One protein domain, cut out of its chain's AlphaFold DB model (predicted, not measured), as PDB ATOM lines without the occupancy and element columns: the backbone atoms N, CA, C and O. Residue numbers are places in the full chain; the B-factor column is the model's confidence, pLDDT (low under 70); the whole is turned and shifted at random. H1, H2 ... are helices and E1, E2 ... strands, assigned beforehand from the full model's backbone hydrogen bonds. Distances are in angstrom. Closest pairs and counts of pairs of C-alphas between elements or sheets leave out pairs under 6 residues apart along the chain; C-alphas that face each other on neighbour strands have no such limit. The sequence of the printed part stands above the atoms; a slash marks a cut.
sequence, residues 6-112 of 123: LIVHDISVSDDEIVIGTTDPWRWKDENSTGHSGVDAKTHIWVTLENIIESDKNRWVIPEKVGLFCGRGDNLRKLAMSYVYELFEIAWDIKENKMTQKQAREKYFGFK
ATOM      1  N   LEU A   6       4.715  -8.625   2.338       94.50
ATOM      2  CA  LEU A   6       4.110  -8.544   3.664       94.50
ATOM      3  C   LEU A   6       2.601  -8.350   3.543       94.50
ATOM      4  O   LEU A   6       2.089  -8.007   2.479       94.50
ATOM      5  N   ILE A   7       1.878  -8.616   4.624       95.81
ATOM      6  CA  ILE A   7       0.421  -8.490   4.678       95.81
ATOM      7  C   ILE A   7       0.072  -7.504   5.783       95.81
ATOM      8  O   ILE A   7       0.510  -7.683   6.919       95.81
ATOM      9  N   VAL A   8      -0.719  -6.483   5.458       96.88
ATOM     10  CA  VAL A   8      -1.297  -5.573   6.451       96.88
ATOM     11  C   VAL A   8      -2.284  -6.362   7.303       96.88
ATOM     12  O   VAL A   8      -3.264  -6.896   6.785       96.88
ATOM     13  N   HIS A   9      -2.021  -6.462   8.601       95.25
ATOM     14  CA  HIS A   9      -2.858  -7.236   9.524       95.25
ATOM     15  C   HIS A   9      -3.244  -6.459  10.780       95.25
ATOM     16  O   HIS A   9      -4.265  -6.763  11.386       95.25
ATOM     17  N   ASP A  10      -2.471  -5.448  11.167       94.94
ATOM     18  CA  ASP A  10      -2.815  -4.605  12.302       94.94
ATOM     19  C   ASP A  10      -3.189  -3.215  11.801       94.94
ATOM     20  O   ASP A  10      -2.440  -2.578  11.062       94.94
ATOM     21  N   ILE A  11      -4.397  -2.791  12.151       96.81
ATOM     22  CA  ILE A  11      -4.939  -1.477  11.825       96.81
ATOM     23  C   ILE A  11      -5.680  -1.011  13.067       96.81
ATOM     24  O   ILE A  11      -6.745  -1.558  13.412       96.81
ATOM     25  N   SER A  12      -5.116   0.007  13.704       96.50
ATOM     26  CA  SER A  12      -5.729   0.732  14.806       96.50
ATOM     27  C   SER A  12      -5.926   2.184  14.406       96.50
ATOM     28  O   SER A  12      -5.027   2.816  13.853       96.50
ATOM     29  N   VAL A  13      -7.127   2.697  14.655       96.25
ATOM     30  CA  VAL A  13      -7.461   4.103  14.437       96.25
ATOM     31  C   VAL A  13      -8.094   4.613  15.714       96.25
ATOM     32  O   VAL A  13      -9.152   4.127  16.119       96.25
ATOM     33  N   SER A  14      -7.435   5.582  16.329       94.06
ATOM     34  CA  SER A  14      -7.905   6.284  17.516       94.06
ATOM     35  C   SER A  14      -7.914   7.787  17.260       94.06
ATOM     36  O   SER A  14      -7.464   8.251  16.209       94.06
ATOM     37  N   ASP A  15      -8.418   8.544  18.230       87.25
ATOM     38  CA  ASP A  15      -8.365  10.000  18.157       87.25
ATOM     39  C   ASP A  15      -6.925  10.520  18.240       87.25
ATOM     40  O   ASP A  15      -6.658  11.577  17.680       87.25
ATOM     41  N   ASP A  16      -6.008   9.787  18.885       89.81
ATOM     42  CA  ASP A  16      -4.632  10.218  19.168       89.81
ATOM     43  C   ASP A  16      -3.613   9.774  18.113       89.81
ATOM     44  O   ASP A  16      -2.663  10.500  17.806       89.81
ATOM     45  N   GLU A  17      -3.805   8.580  17.557       94.94
ATOM     46  CA  GLU A  17      -2.869   7.963  16.625       94.94
ATOM     47  C   GLU A  17      -3.534   6.969  15.664       94.94
ATOM     48  O   GLU A  17      -4.586   6.380  15.944       94.94
ATOM     49  N   ILE A  18      -2.863   6.761  14.530       97.06
ATOM     50  CA  ILE A  18      -3.149   5.711  13.553       97.06
ATOM     51  C   ILE A  18      -1.952   4.768  13.506       97.06
ATOM     52  O   ILE A  18      -0.822   5.218  13.313       97.06
ATOM     53  N   VAL A  19      -2.205   3.466  13.633       97.88
ATOM     54  CA  VAL A  19      -1.177   2.419  13.595       97.88
ATOM     55  C   VAL A  19      -1.466   1.448  12.464       97.88
ATOM     56  O   VAL A  19      -2.576   0.918  12.379       97.88
ATOM     57  N   ILE A  20      -0.457   1.191  11.627       98.06
ATOM     58  CA  ILE A  20      -0.515   0.215  10.532       98.06
ATOM     59  C   ILE A  20       0.638  -0.771  10.679       98.06
ATOM     60  O   ILE A  20       1.805  -0.393  10.571       98.06
ATOM     61  N   GLY A  21       0.311  -2.039  10.913       97.12
ATOM     62  CA  GLY A  21       1.256  -3.127  11.132       97.12
ATOM     63  C   GLY A  21       1.146  -4.238  10.095       97.12
ATOM     64  O   GLY A  21       0.073  -4.549   9.565       97.12
ATOM     65  N   THR A  22       2.287  -4.863   9.807       96.56
ATOM     66  CA  THR A  22       2.387  -5.942   8.820       96.56
ATOM     67  C   THR A  22       3.012  -7.208   9.379       96.56
ATOM     68  O   THR A  22       3.875  -7.174  10.258       96.56
ATOM     69  N   THR A  23       2.591  -8.335   8.815       95.31
ATOM     70  CA  THR A  23       3.089  -9.671   9.128       95.31
ATOM     71  C   THR A  23       3.577 -10.372   7.861       95.31
ATOM     72  O   THR A  23       3.411  -9.877   6.743       95.31
ATOM     73  N   ASP A  24       4.203 -11.535   8.032       93.12
ATOM     74  CA  ASP A  24       4.636 -12.382   6.929       93.12
ATOM     75  C   ASP A  24       3.537 -13.391   6.538       93.12
ATOM     76  O   ASP A  24       2.661 -13.721   7.344       93.12
ATOM     77  N   PRO A  25       3.576 -13.936   5.312       91.56
ATOM     78  CA  PRO A  25       2.518 -14.814   4.818       91.56
ATOM     79  C   PRO A  25       2.402 -16.146   5.557       91.56
ATOM     80  O   PRO A  25       1.331 -16.753   5.563       91.56
ATOM     81  N   TRP A  26       3.501 -16.633   6.138       90.06
ATOM     82  CA  TRP A  26       3.486 -17.869   6.907       90.06
ATOM     83  C   TRP A  26       2.754 -17.649   8.231       90.06
ATOM     84  O   TRP A  26       1.826 -18.401   8.513       90.06
ATOM     85  N   ARG A  27       3.075 -16.574   8.966       88.88
ATOM     86  CA  ARG A  27       2.352 -16.175  10.187       88.88
ATOM     87  C   ARG A  27       0.876 -15.910   9.926       88.88
ATOM     88  O   ARG A  27       0.031 -16.452  10.623       88.88
ATOM     89  N   TRP A  28       0.565 -15.151   8.879       90.12
ATOM     90  CA  TRP A  28      -0.820 -14.895   8.484       90.12
ATOM     91  C   TRP A  28      -1.608 -16.186   8.224       90.12
ATOM     92  O   TRP A  28      -2.760 -16.312   8.635       90.12
ATOM     93  N   LYS A  29      -1.006 -17.156   7.523       88.38
ATOM     94  CA  LYS A  29      -1.657 -18.438   7.237       88.38
ATOM     95  C   LYS A  29      -1.843 -19.275   8.503       88.38
ATOM     96  O   LYS A  29      -2.892 -19.895   8.640       88.38
ATOM     97  N   ASP A  30      -0.839 -19.308   9.375       84.88
ATOM     98  CA  ASP A  30      -0.842 -20.090  10.614       84.88
ATOM     99  C   ASP A  30      -2.025 -19.700  11.514       84.88
ATOM    100  O   ASP A  30      -2.872 -20.545  11.816       84.88
ATOM    101  N   GLU A  31      -2.179 -18.403  11.800       83.75
ATOM    102  CA  GLU A  31      -3.279 -17.877  12.624       83.75
ATOM    103  C   GLU A  31      -4.652 -18.162  11.997       83.75
ATOM    104  O   GLU A  31      -5.528 -18.756  12.623       83.75
ATOM    105  N   ASN A  32      -4.823 -17.854  10.704       78.50
ATOM    106  CA  ASN A  32      -6.095 -18.101  10.015       78.50
ATOM    107  C   ASN A  32      -6.444 -19.599   9.898       78.50
ATOM    108  O   ASN A  32      -7.612 -19.950   9.731       78.50
ATOM    109  N   SER A  33      -5.454 -20.498   9.947       77.88
ATOM    110  CA  SER A  33      -5.678 -21.948   9.842       77.88
ATOM    111  C   SER A  33      -6.033 -22.614  11.172       77.88
ATOM    112  O   SER A  33      -6.614 -23.699  11.176       77.88
ATOM    113  N   THR A  34      -5.714 -21.965  12.290       68.19
ATOM    114  CA  THR A  34      -5.923 -22.482  13.649       68.19
ATOM    115  C   THR A  34      -7.198 -21.940  14.303       68.19
ATOM    116  O   THR A  34      -7.482 -22.256  15.454       68.19
ATOM    117  N   GLY A  35      -8.010 -21.180  13.557       59.72
ATOM    118  CA  GLY A  35      -9.245 -20.565  14.056       59.72
ATOM    119  C   GLY A  35      -9.030 -19.223  14.765       59.72
ATOM    120  O   GLY A  35      -9.996 -18.655  15.272       59.72
ATOM    121  N   HIS A  36      -7.792 -18.719  14.777       64.56
ATOM    122  CA  HIS A  36      -7.435 -17.378  15.229       64.56
ATOM    123  C   HIS A  36      -7.611 -16.356  14.096       64.56
ATOM    124  O   HIS A  36      -7.770 -16.709  12.923       64.56
ATOM    125  N   SER A  37      -7.654 -15.065  14.435       69.69
ATOM    126  CA  SER A  37      -7.780 -14.017  13.422       69.69
ATOM    127  C   SER A  37      -6.402 -13.676  12.868       69.69
ATOM    128  O   SER A  37      -5.438 -13.612  13.618       69.69
ATOM    129  N   GLY A  38      -6.297 -13.333  11.581       68.94
ATOM    130  CA  GLY A  38      -5.066 -12.745  11.037       68.94
ATOM    131  C   GLY A  38      -4.563 -11.507  11.807       68.94
ATOM    132  O   GLY A  38      -3.383 -11.185  11.717       68.94
ATOM    133  N   VAL A  39      -5.421 -10.848  12.602       74.62
ATOM    134  CA  VAL A  39      -5.037  -9.786  13.552       74.62
ATOM    135  C   VAL A  39      -4.019 -10.281  14.589       74.62
ATOM    136  O   VAL A  39      -3.111  -9.531  14.928       74.62
ATOM    137  N   ASP A  40      -4.119 -11.537  15.032       79.44
ATOM    138  CA  ASP A  40      -3.257 -12.137  16.063       79.44
ATOM    139  C   ASP A  40      -1.850 -12.477  15.538       79.44
ATOM    140  O   ASP A  40      -0.947 -12.830  16.304       79.44
ATOM    141  N   ALA A  41      -1.632 -12.348  14.225       84.19
ATOM    142  CA  ALA A  41      -0.353 -12.645  13.611       84.19
ATOM    143  C   ALA A  41       0.742 -11.729  14.160       84.19
ATOM    144  O   ALA A  41       0.565 -10.534  14.368       84.19
ATOM    145  N   LYS A  42       1.935 -12.292  14.350       87.88
ATOM    146  CA  LYS A  42       3.106 -11.533  14.787       87.88
ATOM    147  C   LYS A  42       3.389 -10.363  13.828       87.88
ATOM    148  O   LYS A  42       3.740 -10.602  12.671       87.88
ATOM    149  N   THR A  43       3.355  -9.133  14.333       91.38
ATOM    150  CA  THR A  43       3.791  -7.939  13.597       91.38
ATOM    151  C   THR A  43       5.313  -7.902  13.459       91.38
ATOM    152  O   THR A  43       6.041  -8.142  14.423       91.38
ATOM    153  N   HIS A  44       5.808  -7.583  12.265       94.06
ATOM    154  CA  HIS A  44       7.243  -7.446  11.967       94.06
ATOM    155  C   HIS A  44       7.684  -5.992  11.880       94.06
ATOM    156  O   HIS A  44       8.769  -5.641  12.346       94.06
ATOM    157  N   ILE A  45       6.828  -5.149  11.312       95.75
ATOM    158  CA  ILE A  45       6.983  -3.699  11.271       95.75
ATOM    159  C   ILE A  45       5.620  -3.054  11.434       95.75
ATOM    160  O   ILE A  45       4.624  -3.569  10.919       95.75
ATOM    161  N   TRP A  46       5.600  -1.931  12.135       97.94
ATOM    162  CA  TRP A  46       4.454  -1.045  12.189       97.94
ATOM    163  C   TRP A  46       4.905   0.398  12.061       97.94
ATOM    164  O   TRP A  46       6.030   0.755  12.428       97.94
ATOM    165  N   VAL A  47       4.008   1.217  11.539       98.00
ATOM    166  CA  VAL A  47       4.142   2.664  11.555       98.00
ATOM    167  C   VAL A  47       3.057   3.258  12.431       98.00
ATOM    168  O   VAL A  47       1.949   2.726  12.496       98.00
ATOM    169  N   THR A  48       3.390   4.361  13.085       97.88
ATOM    170  CA  THR A  48       2.453   5.162  13.863       97.88
ATOM    171  C   THR A  48       2.484   6.579  13.329       97.88
ATOM    172  O   THR A  48       3.552   7.190  13.228       97.88
ATOM    173  N   LEU A  49       1.307   7.093  13.004       95.12
ATOM    174  CA  LEU A  49       1.088   8.484  12.666       95.12
ATOM    175  C   LEU A  49       0.349   9.133  13.834       95.12
ATOM    176  O   LEU A  49      -0.811   8.816  14.103       95.12
ATOM    177  N   GLU A  50       1.045  10.006  14.556       91.06
ATOM    178  CA  GLU A  50       0.515  10.640  15.763       91.06
ATOM    179  C   GLU A  50      -0.345  11.865  15.427       91.06
ATOM    180  O   GLU A  50      -0.486  12.309  14.277       91.06
ATOM    181  N   ASN A  51      -0.960  12.441  16.448       82.62
ATOM    182  CA  ASN A  51      -1.628  13.716  16.307       82.62
ATOM    183  C   ASN A  51      -0.672  14.874  16.064       82.62
ATOM    184  O   ASN A  51       0.539  14.793  16.264       82.62
ATOM    185  N   ILE A  52      -1.259  15.970  15.585       78.94
ATOM    186  CA  ILE A  52      -0.519  17.200  15.361       78.94
ATOM    187  C   ILE A  52       0.058  17.652  16.702       78.94
ATOM    188  O   ILE A  52      -0.686  17.898  17.651       78.94
ATOM    189  N   ILE A  53       1.378  17.802  16.753       71.75
ATOM    190  CA  ILE A  53       2.063  18.402  17.891       71.75
ATOM    191  C   ILE A  53       2.374  19.857  17.538       71.75
ATOM    192  O   ILE A  53       2.886  20.160  16.454       71.75
ATOM    193  N   GLU A  54       2.056  20.767  18.457       66.19
ATOM    194  CA  GLU A  54       2.518  22.149  18.384       66.19
ATOM    195  C   GLU A  54       4.015  22.173  18.717       66.19
ATOM    196  O   GLU A  54       4.427  21.826  19.821       66.19
ATOM    197  N   SER A  55       4.856  22.517  17.740       65.88
ATOM    198  CA  SER A  55       6.281  22.730  18.009       65.88
ATOM    199  C   SER A  55       6.525  24.127  18.579       65.88
ATOM    200  O   SER A  55       5.810  25.066  18.226       65.88
ATOM    201  N   ASP A  56       7.621  24.300  19.330       65.94
ATOM    202  CA  ASP A  56       8.092  25.575  19.916       65.94
ATOM    203  C   ASP A  56       8.215  26.752  18.916       65.94
ATOM    204  O   ASP A  56       8.517  27.883  19.294       65.94
ATOM    205  N   LYS A  57       8.034  26.496  17.615       71.56
ATOM    206  CA  LYS A  57       8.112  27.468  16.517       71.56
ATOM    207  C   LYS A  57       6.762  27.745  15.838       71.56
ATOM    208  O   LYS A  57       6.774  28.217  14.700       71.56
ATOM    209  N   ASN A  58       5.625  27.427  16.468       58.09
ATOM    210  CA  ASN A  58       4.275  27.522  15.881       58.09
ATOM    211  C   ASN A  58       4.141  26.773  14.542       58.09
ATOM    212  O   ASN A  58       3.402  27.185  13.645       58.09
ATOM    213  N   ARG A  59       4.902  25.686  14.369       63.84
ATOM    214  CA  ARG A  59       4.754  24.788  13.220       63.84
ATOM    215  C   ARG A  59       4.036  23.536  13.686       63.84
ATOM    216  O   ARG A  59       4.517  22.856  14.590       63.84
ATOM    217  N   TRP A  60       2.912  23.261  13.048       71.06
ATOM    218  CA  TRP A  60       2.140  22.042  13.212       71.06
ATOM    219  C   TRP A  60       2.813  20.942  12.398       71.06
ATOM    220  O   TRP A  60       2.918  21.053  11.176       71.06
ATOM    221  N   VAL A  61       3.318  19.915  13.073       80.62
ATOM    222  CA  VAL A  61       3.893  18.732  12.423       80.62
ATOM    223  C   VAL A  61       3.199  17.489  12.952       80.62
ATOM    224  O   VAL A  61       2.801  17.440  14.115       80.62
ATOM    225  N   ILE A  62       3.041  16.502  12.080       86.75
ATOM    226  CA  ILE A  62       2.524  15.182  12.423       86.75
ATOM    227  C   ILE A  62       3.742  14.262  12.537       86.75
ATOM    228  O   ILE A  62       4.426  14.054  11.534       86.75
ATOM    229  N   PRO A  63       4.082  13.779  13.743       91.06
ATOM    230  CA  PRO A  63       5.171  12.833  13.911       91.06
ATOM    231  C   PRO A  63       4.855  11.494  13.251       91.06
ATOM    232  O   PRO A  63       3.766  10.940  13.402       91.06
ATOM    233  N   GLU A  64       5.868  10.952  12.586       94.94
ATOM    234  CA  GLU A  64       5.863   9.637  11.963       94.94
ATOM    235  C   GLU A  64       6.870   8.743  12.690       94.94
ATOM    236  O   GLU A  64       8.059   9.065  12.790       94.94
ATOM    237  N   LYS A  65       6.398   7.623  13.239       96.88
ATOM    238  CA  LYS A  65       7.219   6.671  13.996       96.88
ATOM    239  C   LYS A  65       7.197   5.307  13.328       96.88
ATOM    240  O   LYS A  65       6.175   4.877  12.809       96.88
ATOM    241  N   VAL A  66       8.329   4.609  13.383       97.12
ATOM    242  CA  VAL A  66       8.475   3.244  12.865       97.12
ATOM    243  C   VAL A  66       8.938   2.335  13.992       97.12
ATOM    244  O   VAL A  66       9.971   2.586  14.618       97.12
ATOM    245  N   GLY A  67       8.197   1.260  14.226       96.12
ATOM    246  CA  GLY A  67       8.578   0.185  15.127       96.12
ATOM    247  C   GLY A  67       8.902  -1.092  14.361       96.12
ATOM    248  O   GLY A  67       8.314  -1.388  13.326       96.12
ATOM    249  N   LEU A  68       9.883  -1.847  14.854       94.62
ATOM    250  CA  LEU A  68      10.373  -3.065  14.214       94.62
ATOM    251  C   LEU A  68      10.484  -4.182  15.243       94.62
ATOM    252  O   LEU A  68      11.143  -4.026  16.269       94.62
ATOM    253  N   PHE A  69       9.942  -5.346  14.903       91.12
ATOM    254  CA  PHE A  69      10.079  -6.578  15.673       91.12
ATOM    255  C   PHE A  69      10.792  -7.668  14.851       91.12
ATOM    256  O   PHE A  69      10.448  -8.855  14.848       91.12
ATOM    257  N   CYS A  70      11.852  -7.240  14.159       87.94
ATOM    258  CA  CYS A  70      12.795  -8.094  13.442       87.94
ATOM    259  C   CYS A  70      14.199  -7.980  14.047       87.94
ATOM    260  O   CYS A  70      14.698  -6.873  14.291       87.94
ATOM    261  N   GLY A  71      14.868  -9.123  14.210       85.12
ATOM    262  CA  GLY A  71      16.246  -9.185  14.690       85.12
ATOM    263  C   GLY A  71      17.232  -8.488  13.748       85.12
ATOM    264  O   GLY A  71      17.006  -8.348  12.543       85.12
ATOM    265  N   ARG A  72      18.366  -8.041  14.294       86.81
ATOM    266  CA  ARG A  72      19.467  -7.495  13.491       86.81
ATOM    267  C   ARG A  72      20.033  -8.598  12.585       86.81
ATOM    268  O   ARG A  72      20.409  -9.652  13.080       86.81
ATOM    269  N   GLY A  73      20.123  -8.333  11.279       82.44
ATOM    270  CA  GLY A  73      20.627  -9.291  10.282       82.44
ATOM    271  C   GLY A  73      19.575 -10.252   9.714       82.44
ATOM    272  O   GLY A  73      19.904 -11.046   8.839       82.44
ATOM    273  N   ASP A  74      18.322 -10.167  10.166       84.69
ATOM    274  CA  ASP A  74      17.219 -10.932   9.584       84.69
ATOM    275  C   ASP A  74      16.903 -10.425   8.164       84.69
ATOM    276  O   ASP A  74      16.730  -9.224   7.944       84.69
ATOM    277  N   ASN A  75      16.794 -11.334   7.194       83.44
ATOM    278  CA  ASN A  75      16.395 -10.993   5.826       83.44
ATOM    279  C   ASN A  75      14.995 -10.365   5.780       83.44
ATOM    280  O   ASN A  75      14.744  -9.493   4.948       83.44
ATOM    281  N   LEU A  76      14.107 -10.759   6.699       88.50
ATOM    282  CA  LEU A  76      12.773 -10.184   6.820       88.50
ATOM    283  C   LEU A  76      12.826  -8.711   7.234       88.50
ATOM    284  O   LEU A  76      11.999  -7.926   6.788       88.50
ATOM    285  N   ARG A  77      13.842  -8.306   8.009       90.94
ATOM    286  CA  ARG A  77      14.037  -6.904   8.400       90.94
ATOM    287  C   ARG A  77      14.245  -6.011   7.182       90.94
ATOM    288  O   ARG A  77      13.688  -4.921   7.134       90.94
ATOM    289  N   LYS A  78      15.050  -6.459   6.211       90.56
ATOM    290  CA  LYS A  78      15.313  -5.682   4.991       90.56
ATOM    291  C   LYS A  78      14.029  -5.479   4.186       90.56
ATOM    292  O   LYS A  78      13.775  -4.362   3.756       90.56
ATOM    293  N   LEU A  79      13.234  -6.538   4.034       90.94
ATOM    294  CA  LEU A  79      11.936  -6.475   3.363       90.94
ATOM    295  C   LEU A  79      10.939  -5.587   4.124       90.94
ATOM    296  O   LEU A  79      10.245  -4.780   3.533       90.94
ATOM    297  N   ALA A  80      10.882  -5.696   5.448       92.38
ATOM    298  CA  ALA A  80      10.008  -4.858   6.262       92.38
ATOM    299  C   ALA A  80      10.342  -3.369   6.117       92.38
ATOM    300  O   ALA A  80       9.456  -2.545   5.915       92.38
ATOM    301  N   MET A  81      11.632  -3.031   6.145       93.38
ATOM    302  CA  MET A  81      12.084  -1.653   5.972       93.38
ATOM    303  C   MET A  81      11.827  -1.095   4.567       93.38
ATOM    304  O   MET A  81      11.719   0.121   4.439       93.38
ATOM    305  N   SER A  82      11.724  -1.933   3.527       92.81
ATOM    306  CA  SER A  82      11.448  -1.441   2.171       92.81
ATOM    307  C   SER A  82      10.013  -0.963   1.972       92.81
ATOM    308  O   SER A  82       9.787  -0.252   1.007       92.81
ATOM    309  N   TYR A  83       9.080  -1.307   2.869       94.31
ATOM    310  CA  TYR A  83       7.673  -0.890   2.784       94.31
ATOM    311  C   TYR A  83       7.287   0.233   3.758       94.31
ATOM    312  O   TYR A  83       6.107   0.506   3.956       94.31
ATOM    313  N   VAL A  84       8.260   0.868   4.424       95.81
ATOM    314  CA  VAL A  84       7.980   1.930   5.410       95.81
ATOM    315  C   VAL A  84       7.198   3.084   4.787       95.81
ATOM    316  O   VAL A  84       6.265   3.580   5.410       95.81
ATOM    317  N   TYR A  85       7.563   3.490   3.570       95.50
ATOM    318  CA  TYR A  85       6.895   4.580   2.864       95.50
ATOM    319  C   TYR A  85       5.428   4.235   2.596       95.50
ATOM    320  O   TYR A  85       4.535   4.956   3.021       95.50
ATOM    321  N   GLU A  86       5.167   3.084   1.979       95.75
ATOM    322  CA  GLU A  86       3.821   2.630   1.634       95.75
ATOM    323  C   GLU A  86       2.929   2.473   2.868       95.75
ATOM    324  O   GLU A  86       1.729   2.734   2.805       95.75
ATOM    325  N   LEU A  87       3.500   2.073   4.005       97.25
ATOM    326  CA  LEU A  87       2.765   2.012   5.265       97.25
ATOM    327  C   LEU A  87       2.334   3.392   5.762       97.25
ATOM    328  O   LEU A  87       1.208   3.529   6.245       97.25
ATOM    329  N   PHE A  88       3.188   4.409   5.621       97.62
ATOM    330  CA  PHE A  88       2.796   5.782   5.928       97.62
ATOM    331  C   PHE A  88       1.747   6.306   4.953       97.62
ATOM    332  O   PHE A  88       0.785   6.915   5.408       97.62
ATOM    333  N   GLU A  89       1.840   5.996   3.658       97.25
ATOM    334  CA  GLU A  89       0.808   6.393   2.686       97.25
ATOM    335  C   GLU A  89      -0.570   5.821   3.054       97.25
ATOM    336  O   GLU A  89      -1.587   6.501   2.928       97.25
ATOM    337  N   ILE A  90      -0.622   4.585   3.569       97.81
ATOM    338  CA  ILE A  90      -1.864   3.998   4.093       97.81
ATOM    339  C   ILE A  90      -2.352   4.766   5.330       97.81
ATOM    340  O   ILE A  90      -3.539   5.079   5.431       97.81
ATOM    341  N   ALA A  91      -1.460   5.077   6.277       97.62
ATOM    342  CA  ALA A  91      -1.821   5.823   7.483       97.62
ATOM    343  C   ALA A  91      -2.341   7.239   7.158       97.62
ATOM    344  O   ALA A  91      -3.330   7.685   7.747       97.62
ATOM    345  N   TRP A  92      -1.724   7.921   6.190       97.25
ATOM    346  CA  TRP A  92      -2.163   9.222   5.689       97.25
ATOM    347  C   TRP A  92      -3.514   9.146   4.993       97.25
ATOM    348  O   TRP A  92      -4.398   9.928   5.336       97.25
ATOM    349  N   ASP A  93      -3.724   8.174   4.101       97.62
ATOM    350  CA  ASP A  93      -5.021   7.988   3.445       97.62
ATOM    351  C   ASP A  93      -6.146   7.804   4.478       97.62
ATOM    352  O   ASP A  93      -7.194   8.446   4.374       97.62
ATOM    353  N   ILE A  94      -5.914   7.009   5.527       97.06
ATOM    354  CA  ILE A  94      -6.865   6.834   6.635       97.06
ATOM    355  C   ILE A  94      -7.152   8.170   7.334       97.06
ATOM    356  O   ILE A  94      -8.322   8.489   7.578       97.06
ATOM    357  N   LYS A  95      -6.115   8.965   7.637       94.94
ATOM    358  CA  LYS A  95      -6.251  10.259   8.326       94.94
ATOM    359  C   LYS A  95      -6.991  11.293   7.490       94.94
ATOM    360  O   LYS A  95      -7.944  11.908   7.970       94.94
ATOM    361  N   GLU A  96      -6.562  11.495   6.250       95.06
ATOM    362  CA  GLU A  96      -7.087  12.528   5.354       95.06
ATOM    363  C   GLU A  96      -8.544  12.261   4.978       95.06
ATOM    364  O   GLU A  96      -9.359  13.185   4.930       95.06
ATOM    365  N   ASN A  97      -8.903  10.986   4.818       96.44
ATOM    366  CA  ASN A  97     -10.278  10.567   4.563       96.44
ATOM    367  C   ASN A  97     -11.103  10.359   5.846       96.44
ATOM    368  O   ASN A  97     -12.267   9.965   5.754       96.44
ATOM    369  N   LYS A  98     -10.535  10.628   7.031       95.25
ATOM    370  CA  LYS A  98     -11.197  10.501   8.344       95.25
ATOM    371  C   LYS A  98     -11.878   9.142   8.534       95.25
ATOM    372  O   LYS A  98     -13.022   9.061   8.988       95.25
ATOM    373  N   MET A  99     -11.199   8.072   8.132       97.19
ATOM    374  CA  MET A  99     -11.768   6.731   8.197       97.19
ATOM    375  C   MET A  99     -11.881   6.264   9.645       97.19
ATOM    376  O   MET A  99     -10.959   6.416  10.438       97.19
ATOM    377  N   THR A 100     -12.993   5.618   9.983       97.06
ATOM    378  CA  THR A 100     -13.088   4.838  11.223       97.06
ATOM    379  C   THR A 100     -12.220   3.583  11.129       97.06
ATOM    380  O   THR A 100     -11.963   3.078  10.033       97.06
ATOM    381  N   GLN A 101     -11.852   2.990  12.271       95.81
ATOM    382  CA  GLN A 101     -11.125   1.713  12.295       95.81
ATOM    383  C   GLN A 101     -11.816   0.625  11.455       95.81
ATOM    384  O   GLN A 101     -11.150  -0.156  10.779       95.81
ATOM    385  N   LYS A 102     -13.155   0.577  11.473       96.75
ATOM    386  CA  LYS A 102     -13.928  -0.379  10.673       96.75
ATOM    387  C   LYS A 102     -13.698  -0.166   9.172       96.75
ATOM    388  O   LYS A 102     -13.360  -1.122   8.488       96.75
ATOM    389  N   GLN A 103     -13.828   1.069   8.688       97.94
ATOM    390  CA  GLN A 103     -13.621   1.407   7.272       97.94
ATOM    391  C   GLN A 103     -12.176   1.154   6.830       97.94
ATOM    392  O   GLN A 103     -11.943   0.591   5.763       97.94
ATOM    393  N   ALA A 104     -11.205   1.515   7.671       97.31
ATOM    394  CA  ALA A 104      -9.796   1.260   7.405       97.31
ATOM    395  C   ALA A 104      -9.515  -0.247   7.278       97.31
ATOM    396  O   ALA A 104      -8.853  -0.678   6.334       97.31
ATOM    397  N   ARG A 105     -10.079  -1.070   8.173       96.12
ATOM    398  CA  ARG A 105      -9.971  -2.535   8.095       96.12
ATOM    399  C   ARG A 105     -10.663  -3.105   6.863       96.12
ATOM    400  O   ARG A 105     -10.071  -3.938   6.193       96.12
ATOM    401  N   GLU A 106     -11.865  -2.641   6.528       96.62
ATOM    402  CA  GLU A 106     -12.566  -3.062   5.305       96.62
ATOM    403  C   GLU A 106     -11.749  -2.770   4.036       96.62
ATOM    404  O   GLU A 106     -11.797  -3.556   3.091       96.62
ATOM    405  N   LYS A 107     -10.980  -1.673   4.016       97.12
ATOM    406  CA  LYS A 107     -10.157  -1.272   2.867       97.12
ATOM    407  C   LYS A 107      -8.790  -1.968   2.815       97.12
ATOM    408  O   LYS A 107      -8.351  -2.341   1.729       97.12
ATOM    409  N   TYR A 108      -8.114  -2.122   3.954       97.25
ATOM    410  CA  TYR A 108      -6.683  -2.456   3.990       97.25
ATOM    411  C   TYR A 108      -6.324  -3.755   4.715       97.25
ATOM    412  O   TYR A 108      -5.213  -4.252   4.537       97.25
ATOM    413  N   PHE A 109      -7.206  -4.339   5.528       94.88
ATOM    414  CA  PHE A 109      -6.872  -5.578   6.234       94.88
ATOM    415  C   PHE A 109      -6.697  -6.736   5.241       94.88
ATOM    416  O   PHE A 109      -7.546  -6.982   4.386       94.88
ATOM    417  N   GLY A 110      -5.579  -7.454   5.345       93.56
ATOM    418  CA  GLY A 110      -5.184  -8.496   4.399       93.56
ATOM    419  C   GLY A 110      -4.537  -7.974   3.110       93.56
ATOM    420  O   GLY A 110      -4.209  -8.781   2.234       93.56
ATOM    421  N   PHE A 111      -4.330  -6.658   2.969       94.75
ATOM    422  CA  PHE A 111      -3.678  -6.078   1.795       94.75
ATOM    423  C   PHE A 111      -2.225  -6.551   1.684       94.75
ATOM    424  O   PHE A 111      -1.480  -6.547   2.666       94.75
ATOM    425  N   LYS A 112      -1.820  -6.969   0.481       94.81
ATOM    426  CA  LYS A 112      -0.467  -7.460   0.211       94.81
ATOM    427  C   LYS A 112       0.429  -6.314  -0.239       94.81
ATOM    428  O   LYS A 112       0.135  -5.648  -1.227       94.81
TER     429      LYS A 112
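This is residues 6 to 112 of the 123 residues of an uncharacterized protein of Bernardetia litoralis (strain ATCC 23117 / DSM 6794 / NBRC 15988 / NCIMB 1366 / Sio-4) (UniProt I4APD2). A single four-stranded sheet, E1 to E4, forms a wall with H2, H3 and H4 over one face and no named helix over the other. The long link between E3 and E4 extends that hairpin well beyond one end of the sheet, while H1 sits at the opposite end and only grazes it. The 107 printed residues include four named helices and four named strands, in the order E1 E2 H1 E3 E4 H2 H3 H4; the sheet runs E1 E2 E3 E4, antiparallel throughout. The class is mixed, helices and strands, and the whole is compact, with a radius of gyration of the C-alphas of 14.7 A and a flat outline of 50 by 34 by 17 A.

E1, residues 6 to 13, begins at C-alpha 6 (4.110, -8.544, 3.664) and is 20.2 A long. E2, residues 17 to 23, is 20.1 A long. H1 is residues 25 to 33. E3, residues 45 to 50, measures 16.4 A, and E4 is residues 64 to 68. H2 is residues 75 to 82. H3, residues 84 to 96, is 18.4 A long and begins at C-alpha 84 (7.980, 1.930, 5.410). H4, residues 101 to 108, ends at C-alpha 108 (-6.683, -2.456, 3.990).

E1 and E2 form a hairpin, with N 9 and O 21 within hydrogen-bond range at 3.0 A. E2 and E3 are antiparallel at 171 degrees, with N 20 and O 47 3.0 A apart. E3 and E4 form the second hairpin, with N 48 and O 65 at 2.8 A. The edge strands are E1 and E4. H2, H3 and H4 on one face make two layers, helices on one face of a sheet. H3, at a height over the sheet of 8.6 A, lies over E2 and only just over E3, where 3 of its C-alphas fall; it runs slantwise to the strands, at 39 degrees to E2 on the local plane. Its closest C-alphas to E2 are Ala 91 and Ile 18, 6.2 A apart. H4 lies over E1 at a height of 8.2 A and runs along the strands; the closest C-alphas, of Val 13 and Gln 101, are 4.9 A apart. H2 lies over E3 at 8.4 A, also along the strands, with the C-alphas of Ile 45 and Ala 80 closest at 6.0 A. H3 and H4 are close but not clearly touching, and H2 and H3 meet only through their link. H1 grazes the sheet with residues 25 to 28. In H1, H2, H3 and H4 every O i to N i+4 pair is within hydrogen-bond range.

The C-alphas of Thr 34 and Lys 57, the two farthest apart, are 52.0 A from each other. The printed part has no cut. The links H1 to E3 and E3 to E4 are long; in the latter, residues 53 to 54 pair with 60 to 61, antiparallel. The pLDDT is under 70 at residues 34 to 38, 54 to 56 and 58 to 59, and its mean over the printed part is 89.4.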